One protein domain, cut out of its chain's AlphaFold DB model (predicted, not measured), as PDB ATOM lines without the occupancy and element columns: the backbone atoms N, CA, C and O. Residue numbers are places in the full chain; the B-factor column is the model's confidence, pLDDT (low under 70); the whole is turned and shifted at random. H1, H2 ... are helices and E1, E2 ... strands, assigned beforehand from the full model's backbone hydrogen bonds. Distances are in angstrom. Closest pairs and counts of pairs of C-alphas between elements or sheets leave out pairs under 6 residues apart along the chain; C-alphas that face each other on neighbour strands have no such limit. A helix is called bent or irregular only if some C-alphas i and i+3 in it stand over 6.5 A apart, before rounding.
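AT A GLANCE: This is residues 2 to 178 of the 184 residues of an uncharacterized protein of Chitinophagaceae bacterium (UniProt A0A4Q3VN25). A strongly twisted sheet of three strands stands toward one end of the domain, with H5 on one face and H4 on the opposite face. H5, in the middle, links the sheet to a group of helices at the other end, where the long H3 is crossed by H5 and H6, H2 packs on its first part and H1 packs on H6; residues 101 to 107 and 110 to 115 stick out beyond the sheet. The printed part has 177 residues, with named elements in the order H1 H2 H3 E1 E2 E3 H4 H5 H6; the class is mixed, helices and strands. The antiparallel sheet E1 E2 E3 is a meander, each strand the antiparallel neighbour of the one before. The whole is compact, with a radius of gyration of the C-alphas of 17.3 A and spans of 50 by 47 by 27 A.

IN THESE COORDINATES: Find C-alpha 51 at (-26.419, -25.239, 56.651), where E1, residues 51 to 62, begins; it covers 29.2 A and bends by 68 degrees at residue 59. E2, residues 73 to 84, covers 33.8 A, and E3 is residues 91 to 98. H4 is residues 122 to 134, and H5, residues 140 to 155, covers 23.2 A; H5 is irregular, with C-alphas 141 and 144 7.6 A apart. H3, residues 25 to 45, runs 30.6 A from (-48.872, -38.796, 28.392). H1 is residues 2 to 7, H2 residues 14 to 21, and H6 residues 163 to 173, ending at C-alpha 173, (-42.000, -16.267, 38.858).

HOW THE PARTS SIT: Look first at hairpin E1 and E2, where N 56 and O 78 are 2.8 A apart, within hydrogen-bond range; in hairpin E2 and E3, N 81 and O 94 are also 2.8 A apart. H5 is on the sheet at a height of 7.1 A; its closest C-alpha pair with E3 is Ile 92 and Asn 155, 5.9 A. H4 is on the opposite face, at a height of 6.0 A; its closest pair with E1 is Ile 61 and Thr 132, 6.3 A. Move outward to the hub H3, which touches H5 at a steep tilt of 59 degrees, closest at the C-alphas of Gly 40 and Asn 148, 4.7 A. H3 touches H6 about perpendicular, at 89 degrees, closest at Ala 38 and Met 171, 5.3 A. With residues 25 to 32 alone H3 touches H2, closest at Ala 18 and Glu 25, 5.0 A. H1 touches H6, closest at Phe 3 and Trp 164, 6.2 A. Every O i to N i+4 pair is within hydrogen-bond range in H1, H2, H3 and H6, against 8 of 9 in H4 and 9 of 12 in H5.

THE WHOLE: Look for the two farthest C-alphas at Ala 112 and Met 172, 53.2 A apart. The printed part has no cut, and the link E3 to H4, 23 residues, is long. Mean pLDDT of the printed part is 82.7; 38 residues are under 70, among them 64 to 72 and 99 to 111.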
ATOM      1  N   VAL A   2     -51.851 -28.982  38.047       94.19
ATOM      2  CA  VAL A   2     -50.990 -28.511  39.170       94.19
ATOM      3  C   VAL A   2     -51.507 -28.941  40.547       94.19
ATOM      4  O   VAL A   2     -50.761 -29.512  41.335       94.19
ATOM      5  N   PHE A   3     -52.803 -28.738  40.797       93.69
ATOM      6  CA  PHE A   3     -53.460 -29.125  42.047       93.69
ATOM      7  C   PHE A   3     -53.271 -30.612  42.390       93.69
ATOM      8  O   PHE A   3     -52.888 -30.944  43.511       93.69
ATOM      9  N   HIS A   4     -53.435 -31.508  41.410       94.00
ATOM     10  CA  HIS A   4     -53.253 -32.948  41.613       94.00
ATOM     11  C   HIS A   4     -51.794 -33.298  41.930       94.00
ATOM     12  O   HIS A   4     -51.536 -34.097  42.825       94.00
ATOM     13  N   ILE A   5     -50.828 -32.653  41.268       94.06
ATOM     14  CA  ILE A   5     -49.399 -32.863  41.559       94.06
ATOM     15  C   ILE A   5     -49.076 -32.467  43.011       94.06
ATOM     16  O   ILE A   5     -48.329 -33.162  43.691       94.06
ATOM     17  N   THR A   6     -49.678 -31.392  43.529       91.88
ATOM     18  CA  THR A   6     -49.432 -30.942  44.910       91.88
ATOM     19  C   THR A   6     -50.128 -31.771  45.984       91.88
ATOM     20  O   THR A   6     -49.526 -32.075  47.017       91.88
ATOM     21  N   VAL A   7     -51.401 -32.110  45.769       88.12
ATOM     22  CA  VAL A   7     -52.301 -32.579  46.836       88.12
ATOM     23  C   VAL A   7     -52.233 -34.093  47.034       88.12
ATOM     24  O   VAL A   7     -52.423 -34.582  48.149       88.12
ATOM     25  N   PHE A   8     -51.915 -34.863  45.990       90.38
ATOM     26  CA  PHE A   8     -51.878 -36.319  46.092       90.38
ATOM     27  C   PHE A   8     -50.742 -36.760  47.017       90.38
ATOM     28  O   PHE A   8     -49.564 -36.626  46.693       90.38
ATOM     29  N   LYS A   9     -51.089 -37.325  48.185       85.19
ATOM     30  CA  LYS A   9     -50.120 -37.709  49.231       85.19
ATOM     31  C   LYS A   9     -49.011 -38.629  48.711       85.19
ATOM     32  O   LYS A   9     -47.847 -38.414  49.041       85.19
ATOM     33  N   LYS A  10     -49.360 -39.601  47.866       88.75
ATOM     34  CA  LYS A  10     -48.413 -40.546  47.256       88.75
ATOM     35  C   LYS A  10     -47.765 -40.030  45.965       88.75
ATOM     36  O   LYS A  10     -46.947 -40.730  45.394       88.75
ATOM     37  N   GLY A  11     -48.071 -38.809  45.529       89.69
ATOM     38  CA  GLY A  11     -47.801 -38.372  44.162       89.69
ATOM     39  C   GLY A  11     -48.808 -38.971  43.175       89.69
ATOM     40  O   GLY A  11     -49.690 -39.746  43.545       89.69
ATOM     41  N   ILE A  12     -48.683 -38.574  41.916       93.88
ATOM     42  CA  ILE A  12     -49.514 -39.036  40.800       93.88
ATOM     43  C   ILE A  12     -48.594 -39.292  39.607       93.88
ATOM     44  O   ILE A  12     -47.693 -38.492  39.376       93.88
ATOM     45  N   SER A  13     -48.745 -40.397  38.880       93.06
ATOM     46  CA  SER A  13     -47.887 -40.679  37.720       93.06
ATOM     47  C   SER A  13     -48.292 -39.824  36.515       93.06
ATOM     48  O   SER A  13     -49.400 -39.288  36.461       93.06
ATOM     49  N   SER A  14     -47.401 -39.683  35.531       93.75
ATOM     50  CA  SER A  14     -47.729 -38.976  34.285       93.75
ATOM     51  C   SER A  14     -48.825 -39.681  33.491       93.75
ATOM     52  O   SER A  14     -49.701 -39.002  32.969       93.75
ATOM     53  N   LEU A  15     -48.841 -41.016  33.498       94.19
ATOM     54  CA  LEU A  15     -49.918 -41.821  32.922       94.19
ATOM     55  C   LEU A  15     -51.269 -41.553  33.596       94.19
ATOM     56  O   LEU A  15     -52.282 -41.417  32.920       94.19
ATOM     57  N   GLU A  16     -51.296 -41.449  34.924       95.12
ATOM     58  CA  GLU A  16     -52.539 -41.166  35.647       95.12
ATOM     59  C   GLU A  16     -52.998 -39.718  35.435       95.12
ATOM     60  O   GLU A  16     -54.180 -39.465  35.221       95.12
ATOM     61  N   LEU A  17     -52.065 -38.759  35.406       96.00
ATOM     62  CA  LEU A  17     -52.366 -37.379  35.015       96.00
ATOM     63  C   LEU A  17     -52.952 -37.304  33.602       96.00
ATOM     64  O   LEU A  17     -53.906 -36.565  33.387       96.00
ATOM     65  N   ALA A  18     -52.390 -38.054  32.657       97.44
ATOM     66  CA  ALA A  18     -52.864 -38.111  31.280       97.44
ATOM     67  C   ALA A  18     -54.320 -38.584  31.210       97.44
ATOM     68  O   ALA A  18     -55.148 -37.927  30.588       97.44
ATOM     69  N   LYS A  19     -54.646 -39.654  31.944       97.00
ATOM     70  CA  LYS A  19     -56.008 -40.194  32.044       97.00
ATOM     71  C   LYS A  19     -56.990 -39.217  32.686       97.00
ATOM     72  O   LYS A  19     -58.073 -39.014  32.157       97.00
ATOM     73  N   VAL A  20     -56.622 -38.602  33.814       96.75
ATOM     74  CA  VAL A  20     -57.509 -37.681  34.554       96.75
ATOM     75  C   VAL A  20     -57.868 -36.444  33.729       96.75
ATOM     76  O   VAL A  20     -58.966 -35.915  33.872       96.75
ATOM     77  N   PHE A  21     -56.939 -35.959  32.904       96.50
ATOM     78  CA  PHE A  21     -57.117 -34.732  32.124       96.50
ATOM     79  C   PHE A  21     -57.417 -34.975  30.641       96.50
ATOM     80  O   PHE A  21     -57.539 -33.995  29.915       96.50
ATOM     81  N   ASP A  22     -57.539 -36.236  30.216       97.38
ATOM     82  CA  ASP A  22     -57.747 -36.650  28.822       97.38
ATOM     83  C   ASP A  22     -56.753 -35.992  27.843       97.38
ATOM     84  O   ASP A  22     -57.108 -35.317  26.879       97.38
ATOM     85  N   ILE A  23     -55.461 -36.135  28.147       97.38
ATOM     86  CA  ILE A  23     -54.355 -35.597  27.342       97.38
ATOM     87  C   ILE A  23     -53.300 -36.665  27.074       97.38
ATOM     88  O   ILE A  23     -53.205 -37.661  27.783       97.38
ATOM     89  N   ASP A  24     -52.441 -36.418  26.086       97.31
ATOM     90  CA  ASP A  24     -51.289 -37.277  25.816       97.31
ATOM     91  C   ASP A  24     -50.326 -37.355  27.019       97.31
ATOM     92  O   ASP A  24     -50.030 -36.352  27.684       97.31
ATOM     93  N   GLU A  25     -49.775 -38.547  27.267       95.69
ATOM     94  CA  GLU A  25     -48.872 -38.796  28.392       95.69
ATOM     95  C   GLU A  25     -47.622 -37.916  28.341       95.69
ATOM     96  O   GLU A  25     -47.202 -37.383  29.369       95.69
ATOM     97  N   LYS A  26     -47.043 -37.685  27.155       95.25
ATOM     98  CA  LYS A  26     -45.846 -36.843  27.022       95.25
ATOM     99  C   LYS A  26     -46.171 -35.393  27.352       95.25
ATOM    100  O   LYS A  26     -45.332 -34.694  27.922       95.25
ATOM    101  N   THR A  27     -47.385 -34.945  27.041       95.62
ATOM    102  CA  THR A  27     -47.872 -33.616  27.435       95.62
ATOM    103  C   THR A  27     -48.007 -33.526  28.951       95.62
ATOM    104  O   THR A  27     -47.472 -32.595  29.560       95.62
ATOM    105  N   ALA A  28     -48.632 -34.527  29.579       96.50
ATOM    106  CA  ALA A  28     -48.757 -34.590  31.031       96.50
ATOM    107  C   ALA A  28     -47.386 -34.620  31.730       96.50
ATOM    108  O   ALA A  28     -47.158 -33.933  32.730       96.50
ATOM    109  N   PHE A  29     -46.456 -35.383  31.162       93.69
ATOM    110  CA  PHE A  29     -45.083 -35.522  31.611       93.69
ATOM    111  C   PHE A  29     -44.299 -34.204  31.524       93.69
ATOM    112  O   PHE A  29     -43.769 -33.749  32.535       93.69
ATOM    113  N   ARG A  30     -44.295 -33.526  30.369       93.44
ATOM    114  CA  ARG A  30     -43.629 -32.219  30.201       93.44
ATOM    115  C   ARG A  30     -44.220 -31.150  31.115       93.44
ATOM    116  O   ARG A  30     -43.496 -30.335  31.686       93.44
ATOM    117  N   PHE A  31     -45.543 -31.153  31.281       94.25
ATOM    118  CA  PHE A  31     -46.206 -30.239  32.204       94.25
ATOM    119  C   PHE A  31     -45.753 -30.478  33.647       94.25
ATOM    120  O   PHE A  31     -45.483 -29.523  34.377       94.25
ATOM    121  N   ARG A  32     -45.629 -31.745  34.057       94.31
ATOM    122  CA  ARG A  32     -45.095 -32.106  35.371       94.31
ATOM    123  C   ARG A  32     -43.666 -31.601  35.550       94.31
ATOM    124  O   ARG A  32     -43.400 -30.994  36.579       94.31
ATOM    125  N   GLU A  33     -42.784 -31.795  34.571       92.94
ATOM    126  CA  GLU A  33     -41.396 -31.315  34.662       92.94
ATOM    127  C   GLU A  33     -41.347 -29.798  34.902       92.94
ATOM    128  O   GLU A  33     -40.666 -29.345  35.818       92.94
ATOM    129  N   LYS A  34     -42.173 -29.015  34.194       93.12
ATOM    130  CA  LYS A  34     -42.308 -27.568  34.441       93.12
ATOM    131  C   LYS A  34     -42.736 -27.246  35.879       93.12
ATOM    132  O   LYS A  34     -42.242 -26.292  36.476       93.12
ATOM    133  N   VAL A  35     -43.675 -28.016  36.431       94.94
ATOM    134  CA  VAL A  35     -44.138 -27.848  37.816       94.94
ATOM    135  C   VAL A  35     -43.024 -28.184  38.814       94.94
ATOM    136  O   VAL A  35     -42.803 -27.430  39.760       94.94
ATOM    137  N   GLN A  36     -42.305 -29.283  38.595       94.56
ATOM    138  CA  GLN A  36     -41.205 -29.732  39.453       94.56
ATOM    139  C   GLN A  36     -40.024 -28.751  39.438       94.56
ATOM    140  O   GLN A  36     -39.407 -28.509  40.475       94.56
ATOM    141  N   ASP A  37     -39.741 -28.126  38.297       93.00
ATOM    142  CA  ASP A  37     -38.711 -27.090  38.201       93.00
ATOM    143  C   ASP A  37     -39.102 -25.832  38.994       93.00
ATOM    144  O   ASP A  37     -38.272 -25.266  39.707       93.00
ATOM    145  N   ALA A  38     -40.379 -25.427  38.958       94.00
ATOM    146  CA  ALA A  38     -40.881 -24.328  39.787       94.00
ATOM    147  C   ALA A  38     -40.794 -24.651  41.293       94.00
ATOM    148  O   ALA A  38     -40.391 -23.804  42.090       94.00
ATOM    149  N   MET A  39     -41.088 -25.896  41.684       94.50
ATOM    150  CA  MET A  39     -40.877 -26.382  43.055       94.50
ATOM    151  C   MET A  39     -39.397 -26.293  43.473       94.50
ATOM    152  O   MET A  39     -39.092 -25.888  44.596       94.50
ATOM    153  N   GLY A  40     -38.470 -26.604  42.564       92.19
ATOM    154  CA  GLY A  40     -37.027 -26.454  42.781       92.19
ATOM    155  C   GLY A  40     -36.565 -24.998  42.898       92.19
ATOM    156  O   GLY A  40     -35.705 -24.672  43.725       92.19
ATOM    157  N   ALA A  41     -37.160 -24.099  42.110       91.12
ATOM    158  CA  ALA A  41     -36.906 -22.665  42.197       91.12
ATOM    159  C   ALA A  41     -37.332 -22.104  43.563       91.12
ATOM    160  O   ALA A  41     -36.564 -21.363  44.179       91.12
ATOM    161  N   TRP A  42     -38.490 -22.530  44.078       92.44
ATOM    162  CA  TRP A  42     -38.943 -22.184  45.428       92.44
ATOM    163  C   TRP A  42     -37.944 -22.630  46.502       92.44
ATOM    164  O   TRP A  42     -37.522 -21.824  47.331       92.44
ATOM    165  N   LEU A  43     -37.491 -23.889  46.445       89.44
ATOM    166  CA  LEU A  43     -36.494 -24.423  47.384       89.44
ATOM    167  C   LEU A  43     -35.189 -23.623  47.355       89.44
ATOM    168  O   LEU A  43     -34.542 -23.446  48.382       89.44
ATOM    169  N   SER A  44     -34.798 -23.137  46.177       87.75
ATOM    170  CA  SER A  44     -33.573 -22.358  46.005       87.75
ATOM    171  C   SER A  44     -33.655 -20.964  46.633       87.75
ATOM    172  O   SER A  44     -32.632 -20.468  47.100       87.75
ATOM    173  N   LYS A  45     -34.845 -20.353  46.676       85.69
ATOM    174  CA  LYS A  45     -35.079 -19.041  47.307       85.69
ATOM    175  C   LYS A  45     -35.062 -19.102  48.832       85.69
ATOM    176  O   LYS A  45     -34.670 -18.139  49.476       85.69
ATOM    177  N   GLU A  46     -35.480 -20.226  49.405       79.12
ATOM    178  CA  GLU A  46     -35.598 -20.413  50.857       79.12
ATOM    179  C   GLU A  46     -34.276 -20.830  51.540       79.12
ATOM    180  O   GLU A  46     -34.256 -21.148  52.730       79.12
ATOM    181  N   LYS A  47     -33.158 -20.849  50.804       72.75
ATOM    182  CA  LYS A  47     -31.837 -21.202  51.340       72.75
ATOM    183  C   LYS A  47     -31.324 -20.136  52.314       72.75
ATOM    184  O   LYS A  47     -31.238 -18.963  51.961       72.75
ATOM    185  N   ASP A  48     -30.902 -20.566  53.503       70.19
ATOM    186  CA  ASP A  48     -30.199 -19.726  54.489       70.19
ATOM    187  C   ASP A  48     -28.684 -20.037  54.490       70.19
ATOM    188  O   ASP A  48     -28.241 -21.079  54.007       70.19
ATOM    189  N   LYS A  49     -27.866 -19.140  55.048       64.81
ATOM    190  CA  LYS A  49     -26.401 -19.256  55.136       64.81
ATOM    191  C   LYS A  49     -25.936 -20.316  56.137       64.81
ATOM    192  O   LYS A  49     -24.808 -20.789  56.034       64.81
ATOM    193  N   ARG A  50     -26.761 -20.674  57.130       61.81
ATOM    194  CA  ARG A  50     -26.428 -21.711  58.126       61.81
ATOM    195  C   ARG A  50     -26.985 -23.057  57.677       61.81
ATOM    196  O   ARG A  50     -28.191 -23.278  57.761       61.81
ATOM    197  N   VAL A  51     -26.088 -23.936  57.238       75.81
ATOM    198  CA  VAL A  51     -26.419 -25.239  56.651       75.81
ATOM    199  C   VAL A  51     -25.780 -26.339  57.481       75.81
ATOM    200  O   VAL A  51     -24.584 -26.292  57.752       75.81
ATOM    201  N   THR A  52     -26.567 -27.334  57.880       80.75
ATOM    202  CA  THR A  52     -26.013 -28.630  58.290       80.75
ATOM    203  C   THR A  52     -26.023 -29.532  57.069       80.75
ATOM    204  O   THR A  52     -27.081 -29.720  56.472       80.75
ATOM    205  N   MET A  53     -24.856 -30.043  56.682       82.38
ATOM    206  CA  MET A  53     -24.710 -30.986  55.575       82.38
ATOM    207  C   MET A  53     -24.476 -32.379  56.143       82.38
ATOM    208  O   MET A  53     -23.539 -32.582  56.911       82.38
ATOM    209  N   ILE A  54     -25.339 -33.317  55.773       83.69
ATOM    210  CA  ILE A  54     -25.263 -34.709  56.204       83.69
ATOM    211  C   ILE A  54     -25.105 -35.560  54.940       83.69
ATOM    212  O   ILE A  54     -26.105 -35.830  54.265       83.69
ATOM    213  N   PRO A  55     -23.870 -35.935  54.559       82.88
ATOM    214  CA  PRO A  55     -23.663 -36.875  53.467       82.88
ATOM    215  C   PRO A  55     -24.208 -38.241  53.889       82.88
ATOM    216  O   PRO A  55     -23.851 -38.766  54.939       82.88
ATOM    217  N   THR A  56     -25.126 -38.786  53.099       82.81
ATOM    218  CA  THR A  56     -25.806 -40.056  53.373       82.81
ATOM    219  C   THR A  56     -25.888 -40.875  52.091       82.81
ATOM    220  O   THR A  56     -25.896 -40.327  50.989       82.81
ATOM    221  N   LYS A  57     -25.971 -42.197  52.221       81.88
ATOM    222  CA  LYS A  57     -26.191 -43.110  51.098       81.88
ATOM    223  C   LYS A  57     -27.639 -43.591  51.116       81.88
ATOM    224  O   LYS A  57     -28.197 -43.867  52.175       81.88
ATOM    225  N   LEU A  58     -28.267 -43.660  49.947       81.81
ATOM    226  CA  LEU A  58     -29.617 -44.178  49.781       81.81
ATOM    227  C   LEU A  58     -29.607 -45.373  48.837       81.81
ATOM    228  O   LEU A  58     -29.521 -45.229  47.619       81.81
ATOM    229  N   ASP A  59     -29.748 -46.550  49.429       79.06
ATOM    230  CA  ASP A  59     -29.711 -47.825  48.720       79.06
ATOM    231  C   ASP A  59     -31.089 -48.310  48.298       79.06
ATOM    232  O   ASP A  59     -32.123 -47.825  48.768       79.06
ATOM    233  N   SER A  60     -31.096 -49.356  47.469       77.56
ATOM    234  CA  SER A  60     -32.294 -50.097  47.053       77.56
ATOM    235  C   SER A  60     -33.370 -49.206  46.423       77.56
ATOM    236  O   SER A  60     -34.564 -49.346  46.698       77.56
ATOM    237  N   ILE A  61     -32.940 -48.280  45.571       78.69
ATOM    238  CA  ILE A  61     -33.825 -47.516  44.692       78.69
ATOM    239  C   ILE A  61     -33.782 -48.147  43.304       78.69
ATOM    240  O   ILE A  61     -32.749 -48.654  42.886       78.69
ATOM    241  N   ILE A  62     -34.894 -48.110  42.580       75.25
ATOM    242  CA  ILE A  62     -34.930 -48.486  41.167       75.25
ATOM    243  C   ILE A  62     -34.874 -47.187  40.366       75.25
ATOM    244  O   ILE A  62     -35.810 -46.389  40.429       75.25
ATOM    245  N   ILE A  63     -33.761 -46.951  39.671       74.38
ATOM    246  CA  ILE A  63     -33.571 -45.786  38.802       74.38
ATOM    247  C   ILE A  63     -33.109 -46.277  37.423       74.38
ATOM    248  O   ILE A  63     -32.217 -47.106  37.292       74.38
ATOM    249  N   GLY A  64     -33.735 -45.775  36.361       67.56
ATOM    250  CA  GLY A  64     -33.495 -46.230  34.993       67.56
ATOM    251  C   GLY A  64     -34.080 -47.614  34.693       67.56
ATOM    252  O   GLY A  64     -34.954 -48.117  35.399       67.56
ATOM    253  N   ASN A  65     -33.618 -48.209  33.594       61.06
ATOM    254  CA  ASN A  65     -33.999 -49.567  33.226       61.06
ATOM    255  C   ASN A  65     -33.221 -50.567  34.083       61.06
ATOM    256  O   ASN A  65     -32.041 -50.366  34.372       61.06
ATOM    257  N   ARG A  66     -33.878 -51.668  34.454       64.56
ATOM    258  CA  ARG A  66     -33.172 -52.833  34.986       64.56
ATOM    259  C   ARG A  66     -32.279 -53.348  33.859       64.56
ATOM    260  O   ARG A  66     -32.804 -53.718  32.813       64.56
ATOM    261  N   GLY A  67     -30.961 -53.263  34.030       59.31
ATOM    262  CA  GLY A  67     -30.032 -53.871  33.078       59.31
ATOM    263  C   GLY A  67     -30.274 -55.378  32.997       59.31
ATOM    264  O   GLY A  67     -30.794 -55.963  33.952       59.31
ATOM    265  N   GLU A  68     -29.917 -55.988  31.868       55.28
ATOM    266  CA  GLU A  68     -29.897 -57.449  31.757       55.28
ATOM    267  C   GLU A  68     -29.017 -58.019  32.882       55.28
ATOM    268  O   GLU A  68     -27.949 -57.481  33.179       55.28
ATOM    269  N   ASP A  69     -29.539 -59.023  33.588       59.69
ATOM    270  CA  ASP A  69     -28.903 -59.699  34.729       59.69
ATOM    271  C   ASP A  69     -28.574 -58.840  35.968       59.69
ATOM    272  O   ASP A  69     -27.908 -59.302  36.898       59.69
ATOM    273  N   LEU A  70     -29.101 -57.616  36.061       64.12
ATOM    274  CA  LEU A  70     -29.027 -56.801  37.275       64.12
ATOM    275  C   LEU A  70     -30.343 -56.872  38.058       64.12
ATOM    276  O   LEU A  70     -31.438 -56.801  37.502       64.12
ATOM    277  N   ASN A  71     -30.256 -56.896  39.392       64.12
ATOM    278  CA  ASN A  71     -31.441 -56.830  40.265       64.12
ATOM    279  C   ASN A  71     -32.198 -55.482  40.162       64.12
ATOM    280  O   ASN A  71     -33.268 -55.318  40.753       64.12
ATOM    281  N   GLY A  72     -31.645 -54.512  39.420       68.00
ATOM    282  CA  GLY A  72     -32.207 -53.183  39.199       68.00
ATOM    283  C   GLY A  72     -32.137 -52.255  40.409       68.00
ATOM    284  O   GLY A  72     -32.623 -51.129  40.327       68.00
ATOM    285  N   LEU A  73     -31.572 -52.718  41.526       73.94
ATOM    286  CA  LEU A  73     -31.377 -51.920  42.724       73.94
ATOM    287  C   LEU A  73     -30.101 -51.103  42.571       73.94
ATOM    288  O   LEU A  73     -29.030 -51.626  42.279       73.94
ATOM    289  N   GLN A  74     -30.238 -49.808  42.794       77.00
ATOM    290  CA  GLN A  74     -29.180 -48.825  42.676       77.00
ATOM    291  C   GLN A  74     -29.033 -48.053  43.987       77.00
ATOM    292  O   GLN A  74     -29.936 -48.033  44.837       77.00
ATOM    293  N   ARG A  75     -27.862 -47.434  44.131       78.06
ATOM    294  CA  ARG A  75     -27.465 -46.574  45.244       78.06
ATOM    295  C   ARG A  75     -27.341 -45.140  44.743       78.06
ATOM    296  O   ARG A  75     -26.788 -44.907  43.671       78.06
ATOM    297  N   LEU A  76     -27.831 -44.193  45.535       80.88
ATOM    298  CA  LEU A  76     -27.570 -42.765  45.373       80.88
ATOM    299  C   LEU A  76     -26.746 -42.259  46.549       80.88
ATOM    300  O   LEU A  76     -27.052 -42.581  47.695       80.88
ATOM    301  N   GLU A  77     -25.763 -41.408  46.283       84.25
ATOM    302  CA  GLU A  77     -25.226 -40.545  47.331       84.25
ATOM    303  C   GLU A  77     -26.077 -39.294  47.410       84.25
ATOM    304  O   GLU A  77     -26.374 -38.670  46.394       84.25
ATOM    305  N   ILE A  78     -26.507 -38.952  48.619       86.62
ATOM    306  CA  ILE A  78     -27.391 -37.826  48.873       86.62
ATOM    307  C   ILE A  78     -26.769 -36.966  49.956       86.62
ATOM    308  O   ILE A  78     -26.595 -37.390  51.098       86.62
ATOM    309  N   VAL A  79     -26.493 -35.714  49.617       87.75
ATOM    310  CA  VAL A  79     -26.179 -34.696  50.613       87.75
ATOM    311  C   VAL A  79     -27.493 -34.099  51.096       87.75
ATOM    312  O   VAL A  79     -28.221 -33.457  50.334       87.75
ATOM    313  N   VAL A  80     -27.813 -34.327  52.368       87.62
ATOM    314  CA  VAL A  80     -28.969 -33.702  53.011       87.62
ATOM    315  C   VAL A  80     -28.538 -32.366  53.600       87.62
ATOM    316  O   VAL A  80     -27.668 -32.307  54.466       87.62
ATOM    317  N   GLU A  81     -29.153 -31.291  53.125       87.31
ATOM    318  CA  GLU A  81     -28.936 -29.927  53.596       87.31
ATOM    319  C   GLU A  81     -30.116 -29.513  54.484       87.31
ATOM    320  O   GLU A  81     -31.263 -29.465  54.030       87.31
ATOM    321  N   GLU A  82     -29.857 -29.199  55.753       86.06
ATOM    322  CA  GLU A  82     -30.856 -28.620  56.656       86.06
ATOM    323  C   GLU A  82     -30.542 -27.157  56.973       86.06
ATOM    324  O   GLU A  82     -29.442 -26.822  57.419       86.06
ATOM    325  N   TYR A  83     -31.551 -26.299  56.819       83.12
ATOM    326  CA  TYR A  83     -31.489 -24.864  57.096       83.12
ATOM    327  C   TYR A  83     -32.488 -24.493  58.188       83.12
ATOM    328  O   TYR A  83     -33.564 -25.087  58.284       83.12
ATOM    329  N   ARG A  84     -32.182 -23.470  58.991       75.88
ATOM    330  CA  ARG A  84     -33.187 -22.823  59.850       75.88
ATOM    331  C   ARG A  84     -33.785 -21.642  59.107       75.88
ATOM    332  O   ARG A  84     -33.046 -20.855  58.537       75.88
ATOM    333  N   ARG A  85     -35.110 -21.503  59.132       69.31
ATOM    334  CA  ARG A  85     -35.785 -20.360  58.515       69.31
ATOM    335  C   ARG A  85     -35.792 -19.172  59.482       69.31
ATOM    336  O   ARG A  85     -36.725 -19.031  60.277       69.31
ATOM    337  N   GLY A  86     -34.755 -18.334  59.448       67.88
ATOM    338  CA  GLY A  86     -34.631 -17.181  60.351       67.88
ATOM    339  C   GLY A  86     -34.746 -17.572  61.835       67.88
ATOM    340  O   GLY A  86     -34.154 -18.559  62.269       67.88
ATOM    341  N   SER A  87     -35.544 -16.830  62.616       59.16
ATOM    342  CA  SER A  87     -35.813 -17.120  64.040       59.16
ATOM    343  C   SER A  87     -36.837 -18.243  64.273       59.16
ATOM    344  O   SER A  87     -37.138 -18.578  65.418       59.16
ATOM    345  N   SER A  88     -37.425 -18.808  63.211       63.75
ATOM    346  CA  SER A  88     -38.430 -19.863  63.333       63.75
ATOM    347  C   SER A  88     -37.793 -21.193  63.738       63.75
ATOM    348  O   SER A  88     -36.693 -21.544  63.315       63.75
ATOM    349  N   ARG A  89     -38.537 -21.995  64.509       62.72
ATOM    350  CA  ARG A  89     -38.164 -23.380  64.846       62.72
ATOM    351  C   ARG A  89     -38.216 -24.320  63.632       62.72
ATOM    352  O   ARG A  89     -37.717 -25.441  63.715       62.72
ATOM    353  N   ASN A  90     -38.828 -23.887  62.527       69.12
ATOM    354  CA  ASN A  90     -39.030 -24.712  61.342       69.12
ATOM    355  C   ASN A  90     -37.739 -24.842  60.528       69.12
ATOM    356  O   ASN A  90     -37.191 -23.855  60.033       69.12
ATOM    357  N   LYS A  91     -37.287 -26.089  60.382       77.62
ATOM    358  CA  LYS A  91     -36.189 -26.456  59.494       77.62
ATOM    359  C   LYS A  91     -36.696 -26.675  58.072       77.62
ATOM    360  O   LYS A  91     -37.772 -27.248  57.888       77.62
ATOM    361  N   ILE A  92     -35.902 -26.257  57.097       82.00
ATOM    362  CA  ILE A  92     -36.086 -26.580  55.683       82.00
ATOM    363  C   ILE A  92     -35.074 -27.658  55.332       82.00
ATOM    364  O   ILE A  92     -33.889 -27.500  55.616       82.00
ATOM    365  N   THR A  93     -35.546 -28.747  54.737       84.56
ATOM    366  CA  THR A  93     -34.706 -29.858  54.284       84.56
ATOM    367  C   THR A  93     -34.553 -29.786  52.774       84.56
ATOM    368  O   THR A  93     -35.519 -29.503  52.060       84.56
ATOM    369  N   ARG A  94     -33.355 -30.077  52.277       86.06
ATOM    370  CA  ARG A  94     -33.064 -30.232  50.856       86.06
ATOM    371  C   ARG A  94     -32.163 -31.439  50.629       86.06
ATOM    372  O   ARG A  94     -31.392 -31.807  51.507       86.06
ATOM    373  N   PHE A  95     -32.289 -32.046  49.460       85.75
ATOM    374  CA  PHE A  95     -31.428 -33.121  48.987       85.75
ATOM    375  C   PHE A  95     -30.633 -32.612  47.794       85.75
ATOM    376  O   PHE A  95     -31.120 -31.783  47.018       85.75
ATOM    377  N   GLN A  96     -29.412 -33.105  47.673       82.88
ATOM    378  CA  GLN A  96     -28.660 -33.075  46.434       82.88
ATOM    379  C   GLN A  96     -28.145 -34.487  46.196       82.88
ATOM    380  O   GLN A  96     -27.252 -34.935  46.917       82.88
ATOM    381  N   SER A  97     -28.745 -35.193  45.237       82.12
ATOM    382  CA  SER A  97     -28.254 -36.516  44.856       82.12
ATOM    383  C   SER A  97     -27.175 -36.423  43.785       82.12
ATOM    384  O   SER A  97     -27.297 -35.662  42.821       82.12
ATOM    385  N   SER A  98     -26.147 -37.253  43.920       78.00
ATOM    386  CA  SER A  98     -25.084 -37.453  42.938       78.00
ATOM    387  C   SER A  98     -24.889 -38.937  42.631       78.00
ATOM    388  O   SER A  98     -25.256 -39.818  43.411       78.00
ATOM    389  N   ILE A  99     -24.324 -39.210  41.454       69.38
ATOM    390  CA  ILE A  99     -23.983 -40.562  41.002       69.38
ATOM    391  C   ILE A  99     -22.550 -40.872  41.444       69.38
ATOM    392  O   ILE A  99     -21.660 -40.051  41.232       69.38
ATOM    393  N   LEU A 100     -22.330 -42.064  42.000       61.22
ATOM    394  CA  LEU A 100     -20.995 -42.631  42.193       61.22
ATOM    395  C   LEU A 100     -20.490 -43.267  40.893       61.22
ATOM    396  O   LEU A 100     -21.223 -44.013  40.241       61.22
ATOM    397  N   SER A 101     -19.222 -43.034  40.548       54.72
ATOM    398  CA  SER A 101     -18.510 -43.905  39.610       54.72
ATOM    399  C   SER A 101     -18.398 -45.308  40.215       54.72
ATOM    400  O   SER A 101     -18.210 -45.458  41.422       54.72
ATOM    401  N   ALA A 102     -18.552 -46.338  39.382       57.59
ATOM    402  CA  ALA A 102     -18.807 -47.729  39.775       57.59
ATOM    403  C   ALA A 102     -17.646 -48.458  40.496       57.59
ATOM    404  O   ALA A 102     -17.702 -49.673  40.659       57.59
ATOM    405  N   ASP A 103     -16.619 -47.744  40.958       55.66
ATOM    406  CA  ASP A 103     -15.321 -48.339  41.295       55.66
ATOM    407  C   ASP A 103     -15.086 -48.566  42.799       55.66
ATOM    408  O   ASP A 103     -14.032 -49.069  43.180       55.66
ATOM    409  N   ASN A 104     -16.051 -48.248  43.670       59.69
ATOM    410  CA  ASN A 104     -15.903 -48.437  45.118       59.69
ATOM    411  C   ASN A 104     -16.789 -49.568  45.659       59.69
ATOM    412  O   ASN A 104     -18.018 -49.476  45.674       59.69
ATOM    413  N   ILE A 105     -16.145 -50.623  46.165       61.78
ATOM    414  CA  ILE A 105     -16.786 -51.665  46.972       61.78
ATOM    415  C   ILE A 105     -16.893 -51.138  48.408       61.78
ATOM    416  O   ILE A 105     -15.893 -51.022  49.112       61.78
ATOM    417  N   ASP A 106     -18.107 -50.808  48.839       61.19
ATOM    418  CA  ASP A 106     -18.372 -50.343  50.204       61.19
ATOM    419  C   ASP A 106     -18.540 -51.502  51.201       61.19
ATOM    420  O   ASP A 106     -18.972 -52.605  50.853       61.19
ATOM    421  N   HIS A 107     -18.277 -51.215  52.478       61.47
ATOM    422  CA  HIS A 107     -18.560 -52.125  53.588       61.47
ATOM    423  C   HIS A 107     -20.074 -52.388  53.715       61.47
ATOM    424  O   HIS A 107     -20.889 -51.468  53.654       61.47
ATOM    425  N   CYS A 108     -20.469 -53.647  53.928       64.06
ATOM    426  CA  CYS A 108     -21.868 -54.015  54.149       64.06
ATOM    427  C   CYS A 108     -22.318 -53.649  55.575       64.06
ATOM    428  O   CYS A 108     -21.745 -54.129  56.547       64.06
ATOM    429  N   GLU A 109     -23.363 -52.835  55.718       67.25
ATOM    430  CA  GLU A 109     -23.925 -52.423  57.023       67.25
ATOM    431  C   GLU A 109     -24.864 -53.480  57.650       67.25
ATOM    432  O   GLU A 109     -25.519 -53.243  58.669       67.25
ATOM    433  N   LEU A 110     -24.969 -54.666  57.040       66.19
ATOM    434  CA  LEU A 110     -25.698 -55.789  57.621       66.19
ATOM    435  C   LEU A 110     -24.839 -56.453  58.698       66.19
ATOM    436  O   LEU A 110     -23.916 -57.208  58.400       66.19
ATOM    437  N   VAL A 111     -25.190 -56.219  59.960       69.56
ATOM    438  CA  VAL A 111     -24.532 -56.831  61.118       69.56
ATOM    439  C   VAL A 111     -25.492 -57.841  61.744       69.56
ATOM    440  O   VAL A 111     -26.590 -57.491  62.176       69.56
ATOM    441  N   ALA A 112     -25.099 -59.119  61.769       77.12
ATOM    442  CA  ALA A 112     -25.885 -60.220  62.350       77.12
ATOM    443  C   ALA A 112     -27.336 -60.321  61.817       77.12
ATOM    444  O   ALA A 112     -28.284 -60.539  62.572       77.12
ATOM    445  N   GLY A 113     -27.526 -60.123  60.506       69.44
ATOM    446  CA  GLY A 113     -28.843 -60.186  59.860       69.44
ATOM    447  C   GLY A 113     -29.751 -58.982  60.141       69.44
ATOM    448  O   GLY A 113     -30.913 -58.983  59.735       69.44
ATOM    449  N   ARG A 114     -29.244 -57.944  60.816       59.28
ATOM    450  CA  ARG A 114     -29.943 -56.674  61.030       59.28
ATOM    451  C   ARG A 114     -29.242 -55.562  60.267       59.28
ATOM    452  O   ARG A 114     -28.023 -55.442  60.300       59.28
ATOM    453  N   TYR A 115     -30.037 -54.729  59.607       61.56
ATOM    454  CA  TYR A 115     -29.539 -53.510  58.988       61.56
ATOM    455  C   TYR A 115     -29.381 -52.422  60.054       61.56
ATOM    456  O   TYR A 115     -30.373 -51.981  60.656       61.56
ATOM    457  N   VAL A 116     -28.136 -52.028  60.311       63.47
ATOM    458  CA  VAL A 116     -27.776 -50.998  61.290       63.47
ATOM    459  C   VAL A 116     -27.254 -49.786  60.529       63.47
ATOM    460  O   VAL A 116     -26.064 -49.644  60.307       63.47
ATOM    461  N   ASP A 117     -28.176 -48.928  60.105       63.41
ATOM    462  CA  ASP A 117     -27.846 -47.612  59.554       63.41
ATOM    463  C   ASP A 117     -27.712 -46.609  60.708       63.41
ATOM    464  O   ASP A 117     -28.668 -46.398  61.469       63.41
ATOM    465  N   GLU A 118     -26.513 -46.048  60.867       57.16
ATOM    466  CA  GLU A 118     -26.173 -45.062  61.900       57.16
ATOM    467  C   GLU A 118     -26.818 -43.690  61.626       57.16
ATOM    468  O   GLU A 118     -27.062 -42.924  62.559       57.16
ATOM    469  N   ASN A 119     -27.193 -43.403  60.372       58.44
ATOM    470  CA  ASN A 119     -27.713 -42.114  59.913       58.44
ATOM    471  C   ASN A 119     -29.161 -42.216  59.410       58.44
ATOM    472  O   ASN A 119     -29.510 -41.690  58.350       58.44
ATOM    473  N   LYS A 120     -30.048 -42.837  60.202       65.06
ATOM    474  CA  LYS A 120     -31.487 -42.958  59.887       65.06
ATOM    475  C   LYS A 120     -32.198 -41.607  59.832       65.06
ATOM    476  O   LYS A 120     -32.899 -41.187  60.756       65.06
ATOM    477  N   LEU A 121     -32.110 -40.953  58.685       80.25
ATOM    478  CA  LEU A 121     -32.927 -39.802  58.350       80.25
ATOM    479  C   LEU A 121     -34.292 -40.297  57.868       80.25
ATOM    480  O   LEU A 121     -34.465 -40.693  56.716       80.25
ATOM    481  N   ILE A 122     -35.301 -40.235  58.742       83.38
ATOM    482  CA  ILE A 122     -36.680 -40.649  58.420       83.38
ATOM    483  C   ILE A 122     -37.223 -39.976  57.145       83.38
ATOM    484  O   ILE A 122     -37.981 -40.578  56.387       83.38
ATOM    485  N   GLY A 123     -36.801 -38.735  56.870       84.88
ATOM    486  CA  GLY A 123     -37.155 -38.013  55.648       84.88
ATOM    487  C   GLY A 123     -36.626 -38.681  54.376       84.88
ATOM    488  O   GLY A 123     -37.338 -38.723  53.376       84.88
ATOM    489  N   LEU A 124     -35.425 -39.257  54.432       86.75
ATOM    490  CA  LEU A 124     -34.799 -39.957  53.314       86.75
ATOM    491  C   LEU A 124     -35.470 -41.312  53.058       86.75
ATOM    492  O   LEU A 124     -35.731 -41.677  51.913       86.75
ATOM    493  N   TRP A 125     -35.855 -42.021  54.123       87.06
ATOM    494  CA  TRP A 125     -36.630 -43.259  54.007       87.06
ATOM    495  C   TRP A 125     -38.026 -43.022  53.408       87.06
ATOM    496  O   TRP A 125     -38.483 -43.776  52.541       87.06
ATOM    497  N   ASN A 126     -38.686 -41.930  53.807       90.44
ATOM    498  CA  ASN A 126     -39.950 -41.503  53.209       90.44
ATOM    499  C   ASN A 126     -39.780 -41.143  51.726       90.44
ATOM    500  O   ASN A 126     -40.639 -41.496  50.919       90.44
ATOM    501  N   PHE A 127     -38.679 -40.479  51.361       91.06
ATOM    502  CA  PHE A 127     -38.359 -40.169  49.968       91.06
ATOM    503  C   PHE A 127     -38.161 -41.436  49.141       91.06
ATOM    504  O   PHE A 127     -38.823 -41.589  48.118       91.06
ATOM    505  N   LYS A 128     -37.336 -42.378  49.620       88.50
ATOM    506  CA  LYS A 128     -37.138 -43.690  48.989       88.50
ATOM    507  C   LYS A 128     -38.465 -44.387  48.728       88.50
ATOM    508  O   LYS A 128     -38.742 -44.744  47.592       88.50
ATOM    509  N   THR A 129     -39.294 -44.533  49.760       89.31
ATOM    510  CA  THR A 129     -40.595 -45.214  49.658       89.31
ATOM    511  C   THR A 129     -41.544 -44.503  48.689       89.31
ATOM    512  O   THR A 129     -42.284 -45.146  47.947       89.31
ATOM    513  N   TRP A 130     -41.532 -43.169  48.676       92.12
ATOM    514  CA  TRP A 130     -42.334 -42.376  47.747       92.12
ATOM    515  C   TRP A 130     -41.867 -42.550  46.294       92.12
ATOM    516  O   TRP A 130     -42.693 -42.764  45.403       92.12
ATOM    517  N   LEU A 131     -40.551 -42.523  46.070       89.94
ATOM    518  CA  LEU A 131     -39.929 -42.663  44.758       89.94
ATOM    519  C   LEU A 131     -40.125 -44.077  44.192       89.94
ATOM    520  O   LEU A 131     -40.607 -44.217  43.074       89.94
ATOM    521  N   THR A 132     -39.851 -45.130  44.970       87.44
ATOM    522  CA  THR A 132     -40.029 -46.533  44.538       87.44
ATOM    523  C   THR A 132     -41.492 -46.966  44.433       87.44
ATOM    524  O   THR A 132     -41.778 -48.024  43.881       87.44
ATOM    525  N   GLY A 133     -42.426 -46.158  44.941       88.19
ATOM    526  CA  GLY A 133     -43.859 -46.354  44.766       88.19
ATOM    527  C   GLY A 133     -44.338 -45.866  43.399       88.19
ATOM    528  O   GLY A 133     -44.283 -46.581  42.402       88.19
ATOM    529  N   VAL A 134     -44.845 -44.633  43.340       88.12
ATOM    530  CA  VAL A 134     -45.506 -44.088  42.133       88.12
ATOM    531  C   VAL A 134     -44.501 -43.714  41.035       88.12
ATOM    532  O   VAL A 134     -44.863 -43.649  39.861       88.12
ATOM    533  N   HIS A 135     -43.237 -43.490  41.396       88.62
ATOM    534  CA  HIS A 135     -42.214 -42.905  40.525       88.62
ATOM    535  C   HIS A 135     -41.047 -43.863  40.230       88.62
ATOM    536  O   HIS A 135     -39.950 -43.418  39.904       88.62
ATOM    537  N   HIS A 136     -41.282 -45.177  40.306       81.00
ATOM    538  CA  HIS A 136     -40.251 -46.215  40.153       81.00
ATOM    539  C   HIS A 136     -39.626 -46.287  38.752       81.00
ATOM    540  O   HIS A 136     -38.565 -46.876  38.585       81.00
ATOM    541  N   HIS A 137     -40.246 -45.658  37.752       81.31
ATOM    542  CA  HIS A 137     -39.683 -45.463  36.412       81.31
ATOM    543  C   HIS A 137     -38.925 -44.125  36.287       81.31
ATOM    544  O   HIS A 137     -39.003 -43.433  35.271       81.31
ATOM    545  N   CYS A 138     -38.216 -43.712  37.338       83.38
ATOM    546  CA  CYS A 138     -37.408 -42.498  37.322       83.38
ATOM    547  C   CYS A 138     -36.052 -42.770  36.666       83.38
ATOM    548  O   CYS A 138     -35.294 -43.605  37.139       83.38
ATOM    549  N   SER A 139     -35.694 -42.038  35.611       83.00
ATOM    550  CA  SER A 139     -34.324 -42.033  35.078       83.00
ATOM    551  C   SER A 139     -33.398 -41.178  35.942       83.00
ATOM    552  O   SER A 139     -33.827 -40.137  36.445       83.00
ATOM    553  N   ILE A 140     -32.110 -41.522  36.006       77.88
ATOM    554  CA  ILE A 140     -31.141 -40.798  36.838       77.88
ATOM    555  C   ILE A 140     -31.046 -39.306  36.498       77.88
ATOM    556  O   ILE A 140     -31.110 -38.466  37.389       77.88
ATOM    557  N   GLY A 141     -31.053 -38.951  35.208       81.69
ATOM    558  CA  GLY A 141     -31.012 -37.553  34.760       81.69
ATOM    559  C   GLY A 141     -32.212 -36.704  35.203       81.69
ATOM    560  O   GLY A 141     -32.207 -35.493  35.015       81.69
ATOM    561  N   LYS A 142     -33.245 -37.312  35.801       87.25
ATOM    562  CA  LYS A 142     -34.474 -36.639  36.251       87.25
ATOM    563  C   LYS A 142     -34.718 -36.742  37.754       87.25
ATOM    564  O   LYS A 142     -35.704 -36.183  38.228       87.25
ATOM    565  N   VAL A 143     -33.837 -37.405  38.509       88.88
ATOM    566  CA  VAL A 143     -34.017 -37.619  39.957       88.88
ATOM    567  C   VAL A 143     -34.180 -36.301  40.720       88.88
ATOM    568  O   VAL A 143     -35.096 -36.166  41.529       88.88
ATOM    569  N   HIS A 144     -33.411 -35.277  40.337       90.31
ATOM    570  CA  HIS A 144     -33.476 -33.934  40.916       90.31
ATOM    571  C   HIS A 144     -34.883 -33.311  40.848       90.31
ATOM    572  O   HIS A 144     -35.284 -32.569  41.744       90.31
ATOM    573  N   ARG A 145     -35.685 -33.620  39.818       92.19
ATOM    574  CA  ARG A 145     -37.064 -33.113  39.706       92.19
ATOM    575  C   ARG A 145     -37.995 -33.771  40.720       92.19
ATOM    576  O   ARG A 145     -38.867 -33.112  41.285       92.19
ATOM    577  N   TYR A 146     -37.799 -35.060  40.976       92.94
ATOM    578  CA  TYR A 146     -38.549 -35.789  41.995       92.94
ATOM    579  C   TYR A 146     -38.122 -35.391  43.410       92.94
ATOM    580  O   TYR A 146     -38.976 -35.285  44.289       92.94
ATOM    581  N   GLU A 147     -36.839 -35.088  43.620       93.06
ATOM    582  CA  GLU A 147     -36.365 -34.449  44.852       93.06
ATOM    583  C   GLU A 147     -37.066 -33.112  45.071       93.06
ATOM    584  O   GLU A 147     -37.655 -32.905  46.130       93.06
ATOM    585  N   ASN A 148     -37.075 -32.234  44.059       94.25
ATOM    586  CA  ASN A 148     -37.737 -30.932  44.138       94.25
ATOM    587  C   ASN A 148     -39.205 -31.067  44.555       94.25
ATOM    588  O   ASN A 148     -39.661 -30.358  45.451       94.25
ATOM    589  N   GLU A 149     -39.940 -31.999  43.948       95.06
ATOM    590  CA  GLU A 149     -41.338 -32.243  44.296       95.06
ATOM    591  C   GLU A 149     -41.517 -32.748  45.721       95.06
ATOM    592  O   GLU A 149     -42.322 -32.203  46.483       95.06
ATOM    593  N   PHE A 150     -40.773 -33.789  46.091       94.56
ATOM    594  CA  PHE A 150     -40.870 -34.375  47.416       94.56
ATOM    595  C   PHE A 150     -40.538 -33.346  48.498       94.56
ATOM    596  O   PHE A 150     -41.293 -33.184  49.456       94.56
ATOM    597  N   LEU A 151     -39.440 -32.612  48.322       93.62
ATOM    598  CA  LEU A 151     -38.949 -31.621  49.273       93.62
ATOM    599  C   LEU A 151     -39.871 -30.409  49.358       93.62
ATOM    600  O   LEU A 151     -40.151 -29.939  50.460       93.62
ATOM    601  N   PHE A 152     -40.402 -29.919  48.236       94.19
ATOM    602  CA  PHE A 152     -41.393 -28.843  48.248       94.19
ATOM    603  C   PHE A 152     -42.618 -29.233  49.082       94.19
ATOM    604  O   PHE A 152     -43.069 -28.460  49.935       94.19
ATOM    605  N   ARG A 153     -43.116 -30.461  48.899       93.56
ATOM    606  CA  ARG A 153     -44.256 -30.999  49.654       93.56
ATOM    607  C   ARG A 153     -43.911 -31.230  51.123       93.56
ATOM    608  O   ARG A 153     -44.698 -30.867  51.995       93.56
ATOM    609  N   LEU A 154     -42.729 -31.768  51.415       92.19
ATOM    610  CA  LEU A 154     -42.244 -31.998  52.776       92.19
ATOM    611  C   LEU A 154     -42.116 -30.685  53.559       92.19
ATOM    612  O   LEU A 154     -42.577 -30.602  54.700       92.19
ATOM    613  N   ASN A 155     -41.520 -29.659  52.951       91.69
ATOM    614  CA  ASN A 155     -41.277 -28.363  53.585       91.69
ATOM    615  C   ASN A 155     -42.566 -27.545  53.763       91.69
ATOM    616  O   ASN A 155     -42.675 -26.779  54.718       91.69
ATOM    617  N   ASN A 156     -43.577 -27.759  52.915       91.44
ATOM    618  CA  ASN A 156     -44.890 -27.113  53.028       91.44
ATOM    619  C   ASN A 156     -45.970 -28.002  53.674       91.44
ATOM    620  O   ASN A 156     -47.146 -27.647  53.659       91.44
ATOM    621  N   ARG A 157     -45.601 -29.129  54.299       89.50
ATOM    622  CA  ARG A 157     -46.560 -30.102  54.864       89.50
ATOM    623  C   ARG A 157     -47.489 -29.550  55.948       89.50
ATOM    624  O   ARG A 157     -48.545 -30.123  56.170       89.50
ATOM    625  N   HIS A 158     -47.088 -28.469  56.618       89.88
ATOM    626  CA  HIS A 158     -47.879 -27.791  57.657       89.88
ATOM    627  C   HIS A 158     -48.752 -26.658  57.102       89.88
ATOM    628  O   HIS A 158     -49.488 -26.033  57.852       89.88
ATOM    629  N   ARG A 159     -48.642 -26.372  55.799       90.19
ATOM    630  CA  ARG A 159     -49.343 -25.303  55.071       90.19
ATOM    631  C   ARG A 159     -50.101 -25.890  53.875       90.19
ATOM    632  O   ARG A 159     -49.982 -25.391  52.758       90.19
ATOM    633  N   GLN A 160     -50.783 -27.022  54.072       88.56
ATOM    634  CA  GLN A 160     -51.439 -27.759  52.977       88.56
ATOM    635  C   GLN A 160     -52.583 -26.977  52.329       88.56
ATOM    636  O   GLN A 160     -52.828 -27.135  51.141       88.56
ATOM    637  N   ASP A 161     -53.243 -26.119  53.095       91.88
ATOM    638  CA  ASP A 161     -54.229 -25.145  52.633       91.88
ATOM    639  C   ASP A 161     -53.627 -24.138  51.637       91.88
ATOM    640  O   ASP A 161     -54.248 -23.793  50.635       91.88
ATOM    641  N   MET A 162     -52.375 -23.728  51.858       92.94
ATOM    642  CA  MET A 162     -51.687 -22.728  51.037       92.94
ATOM    643  C   MET A 162     -50.731 -23.314  49.992       92.94
ATOM    644  O   MET A 162     -50.251 -22.572  49.134       92.94
ATOM    645  N   ILE A 163     -50.432 -24.618  50.031       93.81
ATOM    646  CA  ILE A 163     -49.382 -25.235  49.200       93.81
ATOM    647  C   ILE A 163     -49.609 -25.013  47.702       93.81
ATOM    648  O   ILE A 163     -48.663 -24.760  46.955       93.81
ATOM    649  N   TRP A 164     -50.870 -25.057  47.272       94.25
ATOM    650  CA  TRP A 164     -51.241 -24.813  45.886       94.25
ATOM    651  C   TRP A 164     -51.045 -23.344  45.495       94.25
ATOM    652  O   TRP A 164     -50.450 -23.064  44.456       94.25
ATOM    653  N   HIS A 165     -51.470 -22.406  46.349       94.19
ATOM    654  CA  HIS A 165     -51.296 -20.969  46.121       94.19
ATOM    655  C   HIS A 165     -49.816 -20.576  46.045       94.19
ATOM    656  O   HIS A 165     -49.423 -19.821  45.157       94.19
ATOM    657  N   ILE A 166     -48.988 -21.138  46.935       93.56
ATOM    658  CA  ILE A 166     -47.530 -20.955  46.921       93.56
ATOM    659  C   ILE A 166     -46.970 -21.423  45.578       93.56
ATOM    660  O   ILE A 166     -46.250 -20.679  44.920       93.56
ATOM    661  N   LEU A 167     -47.335 -22.632  45.143       95.38
ATOM    662  CA  LEU A 167     -46.821 -23.184  43.896       95.38
ATOM    663  C   LEU A 167     -47.245 -22.373  42.671       95.38
ATOM    664  O   LEU A 167     -46.423 -22.153  41.789       95.38
ATOM    665  N   ILE A 168     -48.499 -21.926  42.591       94.44
ATOM    666  CA  ILE A 168     -48.954 -21.111  41.458       94.44
ATOM    667  C   ILE A 168     -48.172 -19.799  41.384       94.44
ATOM    668  O   ILE A 168     -47.707 -19.444  40.303       94.44
ATOM    669  N   GLY A 169     -47.961 -19.120  42.518       93.88
ATOM    670  CA  GLY A 169     -47.120 -17.922  42.565       93.88
ATOM    671  C   GLY A 169     -45.696 -18.203  42.079       93.88
ATOM    672  O   GLY A 169     -45.151 -17.463  41.264       93.88
ATOM    673  N   GLU A 170     -45.119 -19.327  42.496       92.94
ATOM    674  CA  GLU A 170     -43.787 -19.746  42.056       92.94
ATOM    675  C   GLU A 170     -43.729 -20.093  40.572       92.94
ATOM    676  O   GLU A 170     -42.781 -19.707  39.900       92.94
ATOM    677  N   MET A 171     -44.754 -20.738  40.018       92.81
ATOM    678  CA  MET A 171     -44.831 -21.022  38.584       92.81
ATOM    679  C   MET A 171     -44.916 -19.754  37.727       92.81
ATOM    680  O   MET A 171     -44.496 -19.795  36.571       92.81
ATOM    681  N   MET A 172     -45.455 -18.653  38.261       91.38
ATOM    682  CA  MET A 172     -45.476 -17.353  37.574       91.38
ATOM    683  C   MET A 172     -44.117 -16.642  37.623       91.38
ATOM    684  O   MET A 172     -43.799 -15.877  36.719       91.38
ATOM    685  N   LEU A 173     -43.315 -16.890  38.664       88.69
ATOM    686  CA  LEU A 173     -42.000 -16.267  38.858       88.69
ATOM    687  C   LEU A 173     -40.837 -17.108  38.311       88.69
ATOM    688  O   LEU A 173     -39.757 -16.577  38.048       88.69
ATOM    689  N   ALA A 174     -41.017 -18.423  38.207       84.19
ATOM    690  CA  ALA A 174     -39.991 -19.344  37.747       84.19
ATOM    691  C   ALA A 174     -39.652 -19.088  36.277       84.19
ATOM    692  O   ALA A 174     -40.515 -18.750  35.461       84.19
ATOM    693  N   LYS A 175     -38.379 -19.292  35.920       82.25
ATOM    694  CA  LYS A 175     -37.967 -19.198  34.520       82.25
ATOM    695  C   LYS A 175     -38.745 -20.234  33.693       82.25
ATOM    696  O   LYS A 175     -39.018 -21.333  34.183       82.25
ATOM    697  N   PRO A 176     -39.102 -19.925  32.439       78.12
ATOM    698  CA  PRO A 176     -39.745 -20.898  31.572       78.12
ATOM    699  C   PRO A 176     -38.910 -22.173  31.396       78.12
ATOM    700  O   PRO A 176     -37.701 -22.104  31.186       78.12
ATOM    701  N   HIS A 177     -39.572 -23.333  31.423       72.00
ATOM    702  CA  HIS A 177     -38.933 -24.656  31.363       72.00
ATOM    703  C   HIS A 177     -37.964 -24.832  30.176       72.00
ATOM    704  O   HIS A 177     -36.883 -25.390  30.337       72.00
ATOM    705  N   TYR A 178     -38.299 -24.294  28.999       75.00
ATOM    706  CA  TYR A 178     -37.461 -24.406  27.797       75.00
ATOM    707  C   TYR A 178     -36.092 -23.708  27.921       75.00
ATOM    708  O   TYR A 178     -35.196 -23.970  27.127       75.00
TER     709      TYR A 178